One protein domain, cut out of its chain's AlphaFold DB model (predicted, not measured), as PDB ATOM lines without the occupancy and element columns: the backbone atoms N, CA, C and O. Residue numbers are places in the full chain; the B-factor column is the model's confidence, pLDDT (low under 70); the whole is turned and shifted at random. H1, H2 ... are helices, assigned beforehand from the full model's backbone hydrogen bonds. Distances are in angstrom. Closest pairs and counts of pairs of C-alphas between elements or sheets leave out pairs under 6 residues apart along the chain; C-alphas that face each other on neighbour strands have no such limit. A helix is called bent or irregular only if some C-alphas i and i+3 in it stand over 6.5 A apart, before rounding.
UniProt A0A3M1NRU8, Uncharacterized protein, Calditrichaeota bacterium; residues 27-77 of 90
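What this domain is: This is residues 27 to 77 of the 90 residues of an uncharacterized protein of Calditrichaeota bacterium (UniProt A0A3M1NRU8). What shape do these atoms make? A small compact head is made of the bent helix H1, the link after it and the first part of H2, and residues 62 to 77 of H2 stick out from it as a long arm. In the head, H1a packs on residues 54 to 60 of H2, while H1b and residues 47 to 53 make a loop that leads to H2. What is it built of? The 51 printed residues have two named helices, H1 then H2, and no named strand: the class is all helix. The whole is loose, with a radius of gyration of the C-alphas of 13.1 A, and spans 42 by 20 by 16 A.

How they stand to each other: How does the first helix run? By its hydrogen bonds H1, residues 27 to 46, was assigned as one helix, but it is bent: C-alphas 34 and 37 are 9.3 A apart. Its arms H1a, residues 27 to 34, and H1b, residues 37 to 46, are close but not clearly touching, with closest C-alphas Leu 32 and Gly 39, 5.6 A apart; they run opposite ways at a steep tilt of 42 degrees. Where does the second helix stand? H2, residues 54 to 77, touches H1a with residues 54 to 60 alone, the closest C-alphas being Thr 29 and Ala 57, 5.3 A apart. These two run opposite ways at a shallow tilt of 15 degrees, while H1b and H2 are apart. What do the backbones show? Every O i to N i+4 pair in H1a is within hydrogen-bond range, as are 19 of 20 in H2 but 1 of 6 in H1b, where 2 of 7 O i to N i+3 pairs are.

Where its parts are: Where does H1 lie? H1a begins at C-alpha 27 (21.311, -33.892, -26.270), and H1b, 15.8 A long, is irregular: C-alphas 39 and 42 are 7.2 A apart. Where does H2 lie? It is 34.8 A long and ends at C-alpha 77 (23.254, -43.524, 0.663).

The domain as a whole: How large is it? The two C-alphas farthest apart, Glu 37 and Trp 77, are 42.1 A from each other. Is it continuous and confident? The printed part has no cut, and the link from H1 to H2 is short, 7 residues. The mean pLDDT of the printed part is 78.8, with residues 36 to 52 under 70.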
ATOM      1  N   CYS A  27      20.420 -33.912 -25.112       89.94
ATOM      2  CA  CYS A  27      21.311 -33.892 -26.270       89.94
ATOM      3  C   CYS A  27      21.015 -35.050 -27.227       89.94
ATOM      4  O   CYS A  27      20.921 -34.827 -28.432       89.94
ATOM      5  N   ALA A  28      20.812 -36.266 -26.711       85.94
ATOM      6  CA  ALA A  28      20.437 -37.415 -27.530       85.94
ATOM      7  C   ALA A  28      19.119 -37.160 -28.277       85.94
ATOM      8  O   ALA A  28      19.041 -37.381 -29.485       85.94
ATOM      9  N   THR A  29      18.110 -36.619 -27.594       82.88
ATOM     10  CA  THR A  29      16.804 -36.330 -28.201       82.88
ATOM     11  C   THR A  29      16.905 -35.233 -29.259       82.88
ATOM     12  O   THR A  29      16.358 -35.390 -30.347       82.88
ATOM     13  N   VAL A  30      17.651 -34.154 -29.001       85.31
ATOM     14  CA  VAL A  30      17.879 -33.076 -29.981       85.31
ATOM     15  C   VAL A  30      18.613 -33.595 -31.216       85.31
ATOM     16  O   VAL A  30      18.197 -33.303 -32.335       85.31
ATOM     17  N   LEU A  31      19.667 -34.399 -31.044       83.50
ATOM     18  CA  LEU A  31      20.388 -35.000 -32.169       83.50
ATOM     19  C   LEU A  31      19.465 -35.867 -33.032       83.50
ATOM     20  O   LEU A  31      19.541 -35.801 -34.257       83.50
ATOM     21  N   LEU A  32      18.563 -36.627 -32.410       76.56
ATOM     22  CA  LEU A  32      17.583 -37.448 -33.121       76.56
ATOM     23  C   LEU A  32      16.531 -36.608 -33.848       76.56
ATOM     24  O   LEU A  32      16.189 -36.918 -34.986       76.56
ATOM     25  N   VAL A  33      16.061 -35.517 -33.237       80.38
ATOM     26  CA  VAL A  33      15.155 -34.561 -33.893       80.38
ATOM     27  C   VAL A  33      15.818 -33.952 -35.135       80.38
ATOM     28  O   VAL A  33      15.176 -33.848 -36.178       80.38
ATOM     29  N   LEU A  34      17.105 -33.593 -35.058       78.81
ATOM     30  CA  LEU A  34      17.856 -33.021 -36.183       78.81
ATOM     31  C   LEU A  34      18.153 -34.037 -37.298       78.81
ATOM     32  O   LEU A  34      18.280 -33.645 -38.456       78.81
ATOM     33  N   GLN A  35      18.264 -35.327 -36.971       71.81
ATOM     34  CA  GLN A  35      18.521 -36.397 -37.945       71.81
ATOM     35  C   GLN A  35      17.284 -36.817 -38.752       71.81
ATOM     36  O   GLN A  35      17.437 -37.530 -39.747       71.81
ATOM     37  N   GLY A  36      16.075 -36.410 -38.353       64.12
ATOM     38  CA  GLY A  36      14.838 -36.804 -39.030       64.12
ATOM     39  C   GLY A  36      14.638 -38.327 -39.077       64.12
ATOM     40  O   GLY A  36      15.144 -39.065 -38.230       64.12
ATOM     41  N   GLU A  37      13.907 -38.825 -40.082       58.72
ATOM     42  CA  GLU A  37      13.492 -40.239 -40.170       58.72
ATOM     43  C   GLU A  37      14.661 -41.242 -40.157       58.72
ATOM     44  O   GLU A  37      14.521 -42.347 -39.631       58.72
ATOM     45  N   THR A  38      15.847 -40.849 -40.630       59.75
ATOM     46  CA  THR A  38      17.045 -41.702 -40.677       59.75
ATOM     47  C   THR A  38      17.652 -42.050 -39.309       59.75
ATOM     48  O   THR A  38      18.343 -43.062 -39.206       59.75
ATOM     49  N   GLY A  39      17.377 -41.276 -38.249       56.12
ATOM     50  CA  GLY A  39      17.885 -41.531 -36.886       56.12
ATOM     51  C   GLY A  39      16.945 -42.356 -35.991       56.12
ATOM     52  O   GLY A  39      17.339 -42.846 -34.932       56.12
ATOM     53  N   THR A  40      15.693 -42.544 -36.408       55.16
ATOM     54  CA  THR A  40      14.605 -43.056 -35.550       55.16
ATOM     55  C   THR A  40      14.620 -44.575 -35.324       55.16
ATOM     56  O   THR A  40      14.005 -45.072 -34.379       55.16
ATOM     57  N   ALA A  41      15.357 -45.336 -36.141       58.28
ATOM     58  CA  ALA A  41      15.244 -46.796 -36.198       58.28
ATOM     59  C   ALA A  41      15.847 -47.556 -34.997       58.28
ATOM     60  O   ALA A  41      15.449 -48.698 -34.750       58.28
ATOM     61  N   PHE A  42      16.801 -46.968 -34.261       59.41
ATOM     62  CA  PHE A  42      17.426 -47.638 -33.110       59.41
ATOM     63  C   PHE A  42      16.684 -47.350 -31.798       59.41
ATOM     64  O   PHE A  42      16.343 -48.283 -31.074       59.41
ATOM     65  N   LEU A  43      16.356 -46.082 -31.514       55.22
ATOM     66  CA  LEU A  43      15.661 -45.721 -30.272       55.22
ATOM     67  C   LEU A  43      14.151 -45.991 -30.314       55.22
ATOM     68  O   LEU A  43      13.600 -46.401 -29.297       55.22
ATOM     69  N   GLY A  44      13.496 -45.877 -31.478       56.72
ATOM     70  CA  GLY A  44      12.082 -46.251 -31.627       56.72
ATOM     71  C   GLY A  44      11.808 -47.732 -31.326       56.72
ATOM     72  O   GLY A  44      10.693 -48.092 -30.960       56.72
ATOM     73  N   LYS A  45      12.835 -48.594 -31.411       59.28
ATOM     74  CA  LYS A  45      12.761 -50.004 -30.989       59.28
ATOM     75  C   LYS A  45      12.928 -50.203 -29.482       59.28
ATOM     76  O   LYS A  45      12.375 -51.158 -28.949       59.28
ATOM     77  N   LEU A  46      13.700 -49.347 -28.813       56.88
ATOM     78  CA  LEU A  46      13.936 -49.432 -27.366       56.88
ATOM     79  C   LEU A  46      12.820 -48.749 -26.561       56.88
ATOM     80  O   LEU A  46      12.526 -49.187 -25.454       56.88
ATOM     81  N   PHE A  47      12.164 -47.731 -27.131       56.19
ATOM     82  CA  PHE A  47      11.114 -46.956 -26.467       56.19
ATOM     83  C   PHE A  47       9.885 -46.770 -27.373       56.19
ATOM     84  O   PHE A  47       9.707 -45.708 -27.971       56.19
ATOM     85  N   PRO A  48       8.999 -47.778 -27.462       55.38
ATOM     86  CA  PRO A  48       7.834 -47.758 -28.355       55.38
ATOM     87  C   PRO A  48       6.797 -46.662 -28.041       55.38
ATOM     88  O   PRO A  48       5.911 -46.420 -28.854       55.38
ATOM     89  N   PHE A  49       6.904 -45.984 -26.891       54.38
ATOM     90  CA  PHE A  49       5.997 -44.909 -26.470       54.38
ATOM     91  C   PHE A  49       6.617 -43.501 -26.537       54.38
ATOM     92  O   PHE A  49       5.969 -42.539 -26.127       54.38
ATOM     93  N   TYR A  50       7.852 -43.350 -27.031       52.97
ATOM     94  CA  TYR A  50       8.553 -42.062 -27.019       52.97
ATOM     95  C   TYR A  50       8.477 -41.361 -28.379       52.97
ATOM     96  O   TYR A  50       9.051 -41.814 -29.369       52.97
ATOM     97  N   SER A  51       7.774 -40.227 -28.431       58.38
ATOM     98  CA  SER A  51       7.706 -39.389 -29.631       58.38
ATOM     99  C   SER A  51       8.894 -38.425 -29.669       58.38
ATOM    100  O   SER A  51       8.937 -37.447 -28.918       58.38
ATOM    101  N   ILE A  52       9.844 -38.675 -30.573       66.00
ATOM    102  CA  ILE A  52      11.029 -37.830 -30.801       66.00
ATOM    103  C   ILE A  52      10.567 -36.450 -31.302       66.00
ATOM    104  O   ILE A  52      10.145 -36.297 -32.446       66.00
ATOM    105  N   SER A  53      10.588 -35.443 -30.425       74.81
ATOM    106  CA  SER A  53      10.083 -34.091 -30.699       74.81
ATOM    107  C   SER A  53      10.755 -33.049 -29.797       74.81
ATOM    108  O   SER A  53      11.283 -33.390 -28.739       74.81
ATOM    109  N   TRP A  54      10.716 -31.768 -30.184       78.00
ATOM    110  CA  TRP A  54      11.266 -30.671 -29.369       78.00
ATOM    111  C   TRP A  54      10.646 -30.572 -27.961       78.00
ATOM    112  O   TRP A  54      11.409 -30.446 -27.003       78.00
ATOM    113  N   PRO A  55       9.312 -30.693 -27.776       84.50
ATOM    114  CA  PRO A  55       8.726 -30.777 -26.438       84.50
ATOM    115  C   PRO A  55       9.171 -32.035 -25.683       84.50
ATOM    116  O   PRO A  55       9.452 -31.967 -24.488       84.50
ATOM    117  N   GLY A  56       9.299 -33.164 -26.392       80.94
ATOM    118  CA  GLY A  56       9.811 -34.415 -25.835       80.94
ATOM    119  C   GLY A  56      11.222 -34.275 -25.265       80.94
ATOM    120  O   GLY A  56      11.481 -34.782 -24.183       80.94
ATOM    121  N   ALA A  57      12.108 -33.509 -25.911       85.25
ATOM    122  CA  ALA A  57      13.460 -33.269 -25.401       85.25
ATOM    123  C   ALA A  57      13.459 -32.570 -24.030       85.25
ATOM    124  O   ALA A  57      14.232 -32.942 -23.151       85.25
ATOM    125  N   ILE A  58      12.576 -31.587 -23.822       89.25
ATOM    126  CA  ILE A  58      12.455 -30.876 -22.536       89.25
ATOM    127  C   ILE A  58      11.892 -31.805 -21.456       89.25
ATOM    128  O   ILE A  58      12.364 -31.783 -20.322       89.25
ATOM    129  N   ILE A  59      10.913 -32.641 -21.806       89.31
ATOM    130  CA  ILE A  59      10.376 -33.650 -20.884       89.31
ATOM    131  C   ILE A  59      11.472 -34.657 -20.516       89.31
ATOM    132  O   ILE A  59      11.690 -34.901 -19.335       89.31
ATOM    133  N   GLY A  60      12.241 -35.146 -21.493       85.75
ATOM    134  CA  GLY A  60      13.369 -36.050 -21.266       85.75
ATOM    135  C   GLY A  60      14.492 -35.441 -20.425       85.75
ATOM    136  O   GLY A  60      15.101 -36.145 -19.624       85.75
ATOM    137  N   LEU A  61      14.736 -34.132 -20.536       90.94
ATOM    138  CA  LEU A  61      15.652 -33.418 -19.641       90.94
ATOM    139  C   LEU A  61      15.176 -33.485 -18.184       90.94
ATOM    140  O   LEU A  61      15.984 -33.722 -17.289       90.94
ATOM    141  N   LEU A  62      13.881 -33.261 -17.945       94.31
ATOM    142  CA  LEU A  62      13.297 -33.269 -16.601       94.31
ATOM    143  C   LEU A  62      13.233 -34.682 -16.016       94.31
ATOM    144  O   LEU A  62      13.640 -34.877 -14.874       94.31
ATOM    145  N   GLU A  63      12.762 -35.657 -16.791       92.19
ATOM    146  CA  GLU A  63      12.700 -37.061 -16.373       92.19
ATOM    147  C   GLU A  63      14.107 -37.622 -16.131       92.19
ATOM    148  O   GLU A  63      14.373 -38.125 -15.043       92.19
ATOM    149  N   GLY A  64      15.051 -37.411 -17.058       92.19
ATOM    150  CA  GLY A  64      16.444 -37.834 -16.889       92.19
ATOM    151  C   GLY A  64      17.148 -37.141 -15.719       92.19
ATOM    152  O   GLY A  64      17.960 -37.753 -15.029       92.19
ATOM    153  N   PHE A  65      16.810 -35.877 -15.430       96.94
ATOM    154  CA  PHE A  65      17.297 -35.220 -14.219       96.94
ATOM    155  C   PHE A  65      16.761 -35.884 -12.952       96.94
ATOM    156  O   PHE A  65      17.530 -36.104 -12.017       96.94
ATOM    157  N   LEU A  66      15.461 -36.183 -12.899       97.56
ATOM    158  CA  LEU A  66      14.842 -36.818 -11.736       97.56
ATOM    159  C   LEU A  66      15.405 -38.221 -11.501       97.56
ATOM    160  O   LEU A  66      15.782 -38.528 -10.368       97.56
ATOM    161  N   ASP A  67      15.528 -39.022 -12.555       95.06
ATOM    162  CA  ASP A  67      16.082 -40.372 -12.481       95.06
ATOM    163  C   ASP A  67      17.541 -40.346 -12.007       95.06
ATOM    164  O   ASP A  67      17.880 -41.003 -11.014       95.06
ATOM    165  N   GLY A  68      18.383 -39.494 -12.598       96.62
ATOM    166  CA  GLY A  68      19.785 -39.362 -12.195       96.62
ATOM    167  C   GLY A  68      19.960 -38.779 -10.799       96.62
ATOM    168  O   GLY A  68      20.855 -39.185 -10.049       96.62
ATOM    169  N   PHE A  69      19.071 -37.871 -10.396       97.88
ATOM    170  CA  PHE A  69      19.056 -37.315  -9.051       97.88
ATOM    171  C   PHE A  69      18.722 -38.381  -8.009       97.88
ATOM    172  O   PHE A  69      19.462 -38.544  -7.034       97.88
ATOM    173  N   ILE A  70      17.652 -39.146  -8.227       98.19
ATOM    174  CA  ILE A  70      17.240 -40.239  -7.341       98.19
ATOM    175  C   ILE A  70      18.322 -41.325  -7.309       98.19
ATOM    176  O   ILE A  70      18.717 -41.762  -6.224       98.19
ATOM    177  N   GLY A  71      18.870 -41.704  -8.464       97.50
ATOM    178  CA  GLY A  71      19.975 -42.654  -8.570       97.50
ATOM    179  C   GLY A  71      21.204 -42.204  -7.778       97.50
ATOM    180  O   GLY A  71      21.766 -42.983  -7.003       97.50
ATOM    181  N   GLY A  72      21.584 -40.929  -7.878       97.56
ATOM    182  CA  GLY A  72      22.699 -40.369  -7.117       97.56
ATOM    183  C   GLY A  72      22.448 -40.276  -5.614       97.56
ATOM    184  O   GLY A  72      23.370 -40.515  -4.828       97.56
ATOM    185  N   LEU A  73      21.210 -40.013  -5.187       97.81
ATOM    186  CA  LEU A  73      20.827 -40.088  -3.774       97.81
ATOM    187  C   LEU A  73      20.986 -41.508  -3.226       97.81
ATOM    188  O   LEU A  73      21.598 -41.691  -2.169       97.81
ATOM    189  N   ILE A  74      20.472 -42.503  -3.952       98.00
ATOM    190  CA  ILE A  74      20.575 -43.916  -3.575       98.00
ATOM    191  C   ILE A  74      22.047 -44.334  -3.528       98.00
ATOM    192  O   ILE A  74      22.482 -44.937  -2.547       98.00
ATOM    193  N   LEU A  75      22.841 -43.955  -4.531       97.00
ATOM    194  CA  LEU A  75      24.261 -44.288  -4.600       97.00
ATOM    195  C   LEU A  75      25.049 -43.690  -3.428       97.00
ATOM    196  O   LEU A  75      25.816 -44.399  -2.773       97.00
ATOM    197  N   ALA A  76      24.830 -42.411  -3.110       96.69
ATOM    198  CA  ALA A  76      25.454 -41.775  -1.953       96.69
ATOM    199  C   ALA A  76      25.036 -42.445  -0.638       96.69
ATOM    200  O   ALA A  76      25.864 -42.619   0.261       96.69
ATOM    201  N   TRP A  77      23.764 -42.827  -0.513       96.38
ATOM    202  CA  TRP A  77      23.254 -43.524   0.663       96.38
ATOM    203  C   TRP A  77      23.913 -44.897   0.841       96.38
ATOM    204  O   TRP A  77      24.458 -45.167   1.916       96.38
TER     205      TRP A  77